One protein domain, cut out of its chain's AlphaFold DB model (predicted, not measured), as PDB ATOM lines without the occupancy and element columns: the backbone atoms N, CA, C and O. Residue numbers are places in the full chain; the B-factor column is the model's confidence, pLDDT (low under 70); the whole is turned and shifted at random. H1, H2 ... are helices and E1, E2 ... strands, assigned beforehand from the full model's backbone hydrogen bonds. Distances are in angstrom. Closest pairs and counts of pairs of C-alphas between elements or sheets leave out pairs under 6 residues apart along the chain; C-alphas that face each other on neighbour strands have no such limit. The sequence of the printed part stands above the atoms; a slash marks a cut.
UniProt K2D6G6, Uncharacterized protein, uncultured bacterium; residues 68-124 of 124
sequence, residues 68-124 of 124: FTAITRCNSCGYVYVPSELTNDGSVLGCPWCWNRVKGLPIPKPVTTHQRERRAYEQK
ATOM      1  N   PHE A  68     394.683 294.618 198.099       91.94
ATOM      2  CA  PHE A  68     395.477 295.846 198.008       91.94
ATOM      3  C   PHE A  68     395.429 296.583 199.352       91.94
ATOM      4  O   PHE A  68     394.749 297.598 199.507       91.94
ATOM      5  N   THR A  69     396.110 296.024 200.348       91.44
ATOM      6  CA  THR A  69     396.052 296.466 201.750       91.44
ATOM      7  C   THR A  69     397.099 297.514 202.111       91.44
ATOM      8  O   THR A  69     397.007 298.125 203.175       91.44
ATOM      9  N   ALA A  70     398.079 297.749 201.241       90.38
ATOM     10  CA  ALA A  70     399.201 298.629 201.518       90.38
ATOM     11  C   ALA A  70     399.167 299.899 200.659       90.38
ATOM     12  O   ALA A  70     398.470 299.976 199.645       90.38
ATOM     13  N   ILE A  71     399.927 300.917 201.069       92.12
ATOM     14  CA  ILE A  71     400.051 302.192 200.356       92.12
ATOM     15  C   ILE A  71     401.503 302.369 199.925       92.12
ATOM     16  O   ILE A  71     402.415 302.219 200.730       92.12
ATOM     17  N   THR A  72     401.717 302.754 198.667       91.38
ATOM     18  CA  THR A  72     403.038 303.151 198.157       91.38
ATOM     19  C   THR A  72     402.949 304.444 197.349       91.38
ATOM     20  O   THR A  72     401.866 304.853 196.912       91.38
ATOM     21  N   ARG A  73     404.094 305.098 197.133       92.06
ATOM     22  CA  ARG A  73     404.220 306.260 196.249       92.06
ATOM     23  C   ARG A  73     404.704 305.808 194.873       92.06
ATOM     24  O   ARG A  73     405.843 305.394 194.703       92.06
ATOM     25  N   CYS A  74     403.852 305.950 193.868       92.00
ATOM     26  CA  CYS A  74     404.218 305.775 192.468       92.00
ATOM     27  C   CYS A  74     404.653 307.110 191.853       92.00
ATOM     28  O   CYS A  74     403.956 308.116 192.004       92.00
ATOM     29  N   ASN A  75     405.745 307.107 191.083       90.25
ATOM     30  CA  ASN A  75     406.244 308.311 190.398       90.25
ATOM     31  C   ASN A  75     405.226 308.909 189.415       90.25
ATOM     32  O   ASN A  75     405.193 310.115 189.198       90.25
ATOM     33  N   SER A  76     404.365 308.063 188.848       91.88
ATOM     34  CA  SER A  76     403.303 308.489 187.938       91.88
ATOM     35  C   SER A  76     401.989 308.814 188.657       91.88
ATOM     36  O   SER A  76     401.381 309.852 188.422       91.88
ATOM     37  N   CYS A  77     401.506 307.927 189.526       93.00
ATOM     38  CA  CYS A  77     400.147 308.030 190.072       93.00
ATOM     39  C   CYS A  77     400.070 308.760 191.425       93.00
ATOM     40  O   CYS A  77     398.967 309.052 191.901       93.00
ATOM     41  N   GLY A  78     401.215 309.067 192.044       92.38
ATOM     42  CA  GLY A  78     401.301 309.525 193.430       92.38
ATOM     43  C   GLY A  78     401.032 308.382 194.412       92.38
ATOM     44  O   GLY A  78     401.339 307.227 194.118       92.38
ATOM     45  N   TYR A  79     400.453 308.696 195.570       92.56
ATOM     46  CA  TYR A  79     400.044 307.679 196.542       92.56
ATOM     47  C   TYR A  79     398.882 306.835 196.013       92.56
ATOM     48  O   TYR A  79     397.884 307.380 195.530       92.56
ATOM     49  N   VAL A  80     399.025 305.514 196.109       93.44
ATOM     50  CA  VAL A  80     398.060 304.520 195.624       93.44
ATOM     51  C   VAL A  80     398.018 303.305 196.547       93.44
ATOM     52  O   VAL A  80     399.008 302.999 197.211       93.44
ATOM     53  N   TYR A  81     396.889 302.593 196.543       93.31
ATOM     54  CA  TYR A  81     396.798 301.264 197.147       93.31
ATOM     55  C   TYR A  81     397.527 300.230 196.278       93.31
ATOM     56  O   TYR A  81     397.423 300.282 195.049       93.31
ATOM     57  N   VAL A  82     398.234 299.288 196.896       91.06
ATOM     58  CA  VAL A  82     398.949 298.171 196.253       91.06
ATOM     59  C   VAL A  82     398.845 296.904 197.111       91.06
ATOM     60  O   VAL A  82     398.530 297.009 198.300       91.06
ATOM     61  N   PRO A  83     399.098 295.708 196.545       90.00
ATOM     62  CA  PRO A  83     399.365 294.518 197.344       90.00
ATOM     63  C   PRO A  83     400.537 294.758 198.301       90.00
ATOM     64  O   PRO A  83     401.464 295.506 197.969       90.00
ATOM     65  N   SER A  84     400.497 294.132 199.476       87.38
ATOM     66  CA  SER A  84     401.533 294.260 200.510       87.38
ATOM     67  C   SER A  84     402.923 293.851 200.028       87.38
ATOM     68  O   SER A  84     403.923 294.348 200.525       87.38
ATOM     69  N   GLU A  85     403.004 292.999 199.013       85.56
ATOM     70  CA  GLU A  85     404.262 292.502 198.456       85.56
ATOM     71  C   GLU A  85     404.988 293.555 197.599       85.56
ATOM     72  O   GLU A  85     406.137 293.350 197.223       85.56
ATOM     73  N   LEU A  86     404.323 294.668 197.259       81.19
ATOM     74  CA  LEU A  86     404.893 295.763 196.462       81.19
ATOM     75  C   LEU A  86     405.336 296.969 197.304       81.19
ATOM     76  O   LEU A  86     405.710 298.005 196.742       81.19
ATOM     77  N   THR A  87     405.283 296.878 198.634       78.94
ATOM     78  CA  THR A  87     405.876 297.898 199.503       78.94
ATOM     79  C   THR A  87     407.328 297.557 199.795       78.94
ATOM     80  O   THR A  87     407.605 296.684 200.607       78.94
ATOM     81  N   ASN A  88     408.250 298.271 199.147       67.69
ATOM     82  CA  ASN A  88     409.693 298.058 199.294       67.69
ATOM     83  C   ASN A  88     410.369 299.255 199.993       67.69
ATOM     84  O   ASN A  88     411.388 299.742 199.512       67.69
ATOM     85  N   ASP A  89     409.747 299.802 201.045       68.44
ATOM     86  CA  ASP A  89     410.212 300.971 201.827       68.44
ATOM     87  C   ASP A  89     410.525 302.255 201.026       68.44
ATOM     88  O   ASP A  89     411.067 303.229 201.547       68.44
ATOM     89  N   GLY A  90     410.136 302.297 199.752       71.62
ATOM     90  CA  GLY A  90     410.454 303.379 198.826       71.62
ATOM     91  C   GLY A  90     409.366 303.629 197.787       71.62
ATOM     92  O   GLY A  90     408.248 303.113 197.867       71.62
ATOM     93  N   SER A  91     409.690 304.464 196.797       83.56
ATOM     94  CA  SER A  91     408.806 304.721 195.663       83.56
ATOM     95  C   SER A  91     408.953 303.661 194.573       83.56
ATOM     96  O   SER A  91     410.034 303.128 194.329       83.56
ATOM     97  N   VAL A  92     407.855 303.386 193.873       87.81
ATOM     98  CA  VAL A  92     407.836 302.466 192.728       87.81
ATOM     99  C   VAL A  92     407.839 303.235 191.408       87.81
ATOM    100  O   VAL A  92     407.156 304.258 191.257       87.81
ATOM    101  N   LEU A  93     408.571 302.713 190.417       87.81
ATOM    102  CA  LEU A  93     408.603 303.275 189.059       87.81
ATOM    103  C   LEU A  93     407.223 303.207 188.388       87.81
ATOM    104  O   LEU A  93     406.793 304.163 187.743       87.81
ATOM    105  N   GLY A  94     406.501 302.105 188.599       88.50
ATOM    106  CA  GLY A  94     405.149 301.890 188.098       88.50
ATOM    107  C   GLY A  94     404.308 301.128 189.113       88.50
ATOM    108  O   GLY A  94     404.815 300.273 189.831       88.50
ATOM    109  N   CYS A  95     403.019 301.457 189.184       92.00
ATOM    110  CA  CYS A  95     402.054 300.733 190.002       92.00
ATOM    111  C   CYS A  95     401.000 300.051 189.117       92.00
ATOM    112  O   CYS A  95     400.807 300.454 187.964       92.00
ATOM    113  N   PRO A  96     400.246 299.077 189.657       91.75
ATOM    114  CA  PRO A  96     399.165 298.419 188.921       91.75
ATOM    115  C   PRO A  96     398.121 299.396 188.338       91.75
ATOM    116  O   PRO A  96     397.497 299.115 187.319       91.75
ATOM    117  N   TRP A  97     397.968 300.582 188.938       94.75
ATOM    118  CA  TRP A  97     397.042 301.630 188.491       94.75
ATOM    119  C   TRP A  97     397.564 302.504 187.343       94.75
ATOM    120  O   TRP A  97     396.809 303.323 186.819       94.75
ATOM    121  N   CYS A  98     398.829 302.380 186.925       94.56
ATOM    122  CA  CYS A  98     399.381 303.204 185.841       94.56
ATOM    123  C   CYS A  98     398.586 303.063 184.538       94.56
ATOM    124  O   CYS A  98     398.365 304.057 183.848       94.56
ATOM    125  N   TRP A  99     398.073 301.869 184.238       93.12
ATOM    126  CA  TRP A  99     397.209 301.661 183.076       93.12
ATOM    127  C   TRP A  99     395.890 302.423 183.163       93.12
ATOM    128  O   TRP A  99     395.393 302.879 182.133       93.12
ATOM    129  N   ASN A 100     395.346 302.611 184.366       96.44
ATOM    130  CA  ASN A 100     394.187 303.475 184.548       96.44
ATOM    131  C   ASN A 100     394.550 304.927 184.250       96.44
ATOM    132  O   ASN A 100     393.826 305.577 183.506       96.44
ATOM    133  N   ARG A 101     395.702 305.406 184.740       95.31
ATOM    134  CA  ARG A 101     396.180 306.770 184.461       95.31
ATOM    135  C   ARG A 101     396.289 307.033 182.963       95.31
ATOM    136  O   ARG A 101     395.753 308.025 182.486       95.31
ATOM    137  N   VAL A 102     396.949 306.130 182.232       95.81
ATOM    138  CA  VAL A 102     397.129 306.232 180.772       95.81
ATOM    139  C   VAL A 102     395.783 306.278 180.042       95.81
ATOM    140  O   VAL A 102     395.649 306.978 179.047       95.81
ATOM    141  N   LYS A 103     394.774 305.562 180.549       95.25
ATOM    142  CA  LYS A 103     393.431 305.484 179.955       95.25
ATOM    143  C   LYS A 103     392.445 306.530 180.490       95.25
ATOM    144  O   LYS A 103     391.270 306.457 180.150       95.25
ATOM    145  N   GLY A 104     392.879 307.452 181.355       95.94
ATOM    146  CA  GLY A 104     391.985 308.415 182.010       95.94
ATOM    147  C   GLY A 104     390.937 307.775 182.933       95.94
ATOM    148  O   GLY A 104     389.903 308.378 183.201       95.94
ATOM    149  N   LEU A 105     391.177 306.549 183.405       95.81
ATOM    150  CA  LEU A 105     390.291 305.829 184.318       95.81
ATOM    151  C   LEU A 105     390.538 306.242 185.779       95.81
ATOM    152  O   LEU A 105     391.652 306.652 186.127       95.81
ATOM    153  N   PRO A 106     389.530 306.096 186.659       95.50
ATOM    154  CA  PRO A 106     389.652 306.467 188.062       95.50
ATOM    155  C   PRO A 106     390.762 305.691 188.788       95.50
ATOM    156  O   PRO A 106     390.983 304.498 188.561       95.50
ATOM    157  N   ILE A 107     391.452 306.394 189.691       96.19
ATOM    158  CA  ILE A 107     392.479 305.838 190.578       96.19
ATOM    159  C   ILE A 107     392.104 306.213 192.014       96.19
ATOM    160  O   ILE A 107     392.110 307.405 192.339       96.19
ATOM    161  N   PRO A 108     391.788 305.235 192.877       92.88
ATOM    162  CA  PRO A 108     391.442 305.507 194.262       92.88
ATOM    163  C   PRO A 108     392.643 306.111 194.990       92.88
ATOM    164  O   PRO A 108     393.754 305.575 194.955       92.88
ATOM    165  N   LYS A 109     392.419 307.251 195.646       90.56
ATOM    166  CA  LYS A 109     393.442 307.937 196.435       90.56
ATOM    167  C   LYS A 109     393.400 307.435 197.879       90.56
ATOM    168  O   LYS A 109     392.324 307.441 198.478       90.56
ATOM    169  N   PRO A 110     394.538 307.014 198.450       89.94
ATOM    170  CA  PRO A 110     394.601 306.669 199.857       89.94
ATOM    171  C   PRO A 110     394.304 307.880 200.732       89.94
ATOM    172  O   PRO A 110     394.791 308.981 200.468       89.94
ATOM    173  N   VAL A 111     393.527 307.668 201.792       80.19
ATOM    174  CA  VAL A 111     393.291 308.698 202.802       80.19
ATOM    175  C   VAL A 111     394.465 308.643 203.772       80.19
ATOM    176  O   VAL A 111     394.469 307.854 204.712       80.19
ATOM    177  N   THR A 112     395.501 309.439 203.521       62.91
ATOM    178  CA  THR A 112     396.617 309.566 204.469       62.91
ATOM    179  C   THR A 112     396.118 310.244 205.744       62.91
ATOM    180  O   THR A 112     395.338 311.193 205.664       62.91
ATOM    181  N   THR A 113     396.578 309.797 206.909       56.50
ATOM    182  CA  THR A 113     396.181 310.290 208.244       56.50
ATOM    183  C   THR A 113     396.211 311.819 208.375       56.50
ATOM    184  O   THR A 113     395.275 312.384 208.935       56.50
ATOM    185  N   HIS A 114     397.143 312.515 207.717       51.22
ATOM    186  CA  HIS A 114     397.169 313.986 207.692       51.22
ATOM    187  C   HIS A 114     395.936 314.663 207.058       51.22
ATOM    188  O   HIS A 114     395.616 315.805 207.382       51.22
ATOM    189  N   GLN A 115     395.204 313.987 206.168       50.62
ATOM    190  CA  GLN A 115     393.956 314.522 205.604       50.62
ATOM    191  C   GLN A 115     392.765 314.364 206.556       50.62
ATOM    192  O   GLN A 115     391.808 315.134 206.461       50.62
ATOM    193  N   ARG A 116     392.810 313.392 207.482       48.62
ATOM    194  CA  ARG A 116     391.785 313.246 208.526       48.62
ATOM    195  C   ARG A 116     391.878 314.380 209.546       48.62
ATOM    196  O   ARG A 116     390.850 314.933 209.917       48.62
ATOM    197  N   GLU A 117     393.094 314.762 209.930       46.97
ATOM    198  CA  GLU A 117     393.345 315.825 210.913       46.97
ATOM    199  C   GLU A 117     392.942 317.213 210.393       46.97
ATOM    200  O   GLU A 117     392.284 317.965 211.104       46.97
ATOM    201  N   ARG A 118     393.239 317.533 209.124       50.12
ATOM    202  CA  ARG A 118     392.834 318.811 208.505       50.12
ATOM    203  C   ARG A 118     391.316 318.977 208.390       50.12
ATOM    204  O   ARG A 118     390.793 320.021 208.760       50.12
ATOM    205  N   ARG A 119     390.595 317.935 207.957       53.12
ATOM    206  CA  ARG A 119     389.121 317.973 207.867       53.12
ATOM    207  C   ARG A 119     388.439 318.103 209.230       53.12
ATOM    208  O   ARG A 119     387.357 318.669 209.301       53.12
ATOM    209  N   ALA A 120     389.059 317.591 210.295       54.44
ATOM    210  CA  ALA A 120     388.559 317.745 211.660       54.44
ATOM    211  C   ALA A 120     388.775 319.165 212.223       54.44
ATOM    212  O   ALA A 120     388.065 319.565 213.141       54.44
ATOM    213  N   TYR A 121     389.736 319.919 211.680       51.53
ATOM    214  CA  TYR A 121     390.028 321.294 212.093       51.53
ATOM    215  C   TYR A 121     389.185 322.332 211.336       51.53
ATOM    216  O   TYR A 121     388.809 323.339 211.911       51.53
ATOM    217  N   GLU A 122     388.844 322.070 210.071       52.97
ATOM    218  CA  GLU A 122     388.020 322.960 209.229       52.97
ATOM    219  C   GLU A 122     386.505 322.882 209.528       52.97
ATOM    220  O   GLU A 122     385.725 323.631 208.948       52.97
ATOM    221  N   GLN A 123     386.074 321.971 210.409       57.44
ATOM    222  CA  GLN A 123     384.677 321.822 210.857       57.44
ATOM    223  C   GLN A 123     384.421 322.386 212.269       57.44
ATOM    224  O   GLN A 123     383.343 322.171 212.824       57.44
ATOM    225  N   LYS A 124     385.406 323.075 212.854       48.97
ATOM    226  CA  LYS A 124     385.277 323.855 214.092       48.97
ATOM    227  C   LYS A 124     385.282 325.340 213.769       48.97
ATOM    228  O   LYS A 124     384.567 326.067 214.487       48.97
TER     229      LYS A 124
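What this domain is: This is residues 68 to 124 of the 124 residues of an uncharacterized protein of uncultured bacterium (UniProt K2D6G6). A small body with a helical arm: a two-stranded hairpin, E1 and E2, is wrapped on the E1 side by the long link of residues 83 to 97, with the short helix H1 at one end of this body, while residues 113 to 124, with the helix H2, stick out away from it. From H1 the link of residues 103 to 112 runs back past the hairpin to H2. The printed part has 57 residues, with two named strands and then two named helices in the order E1, E2, H1, H2; the sheet has the order E1 - E2 and is antiparallel. The class is mixed, helices and strands, with 24 of the 57 residues, under half, in named elements. The whole is loose, with a radius of gyration of the C-alphas of 13.2 A and spans of 40 by 28 by 18 A, the arm adding to the length.

Where its parts are: E1 is residues 70 to 74, 12.6 A from first to last C-alpha, and begins at C-alpha 70 at (399.201, 298.629, 201.518). E2 is residues 78 to 82, 11.9 A long. H1 is residues 98 to 102, with C-alpha 98 at (399.381, 303.204, 185.841). H2 is residues 113 to 121, 13.2 A long, and ends at C-alpha 121 at (390.028, 321.294, 212.093).

How they stand to each other: E1 and E2 form a hairpin of antiparallel neighbour strands, with 144 degrees between their directions. The C-alphas of Arg 73 and Tyr 79 face each other at 4.4 A. N 74 and O 78 are within hydrogen-bond range at 2.8 A, and so are N 82 and O 70, also at 2.8 A. Residues 73 to 74 of E1 also form a short parallel pairing with residues 91 to 92, which belong to no named strand. H1 is apart from E1, and H2 is apart from E1, E2 and H1. In H1 and H2 every O i to N i+4 pair is within hydrogen-bond range.

The domain as a whole: The two C-alphas farthest apart are those of Trp 99 and Lys 124, at 40.0 A. Residues 113 to 124, of which 113 to 121 belong to H2, stand free; without them the body of 45 residues spans 27 by 21 by 15 A, with a radius of gyration of 9.7 A. The printed part has no cut, and it ends at the chain's last residue, Lys 124. The link from E1 to E2 is tight, that from H1 to H2 is short with 10 residues, and that from E2 to H1 is long with 15. The mean pLDDT of the printed part of this predicted model is 81.2; residues 88 to 89 and 112 to 124 are under 70, and the mean over H2 is 51.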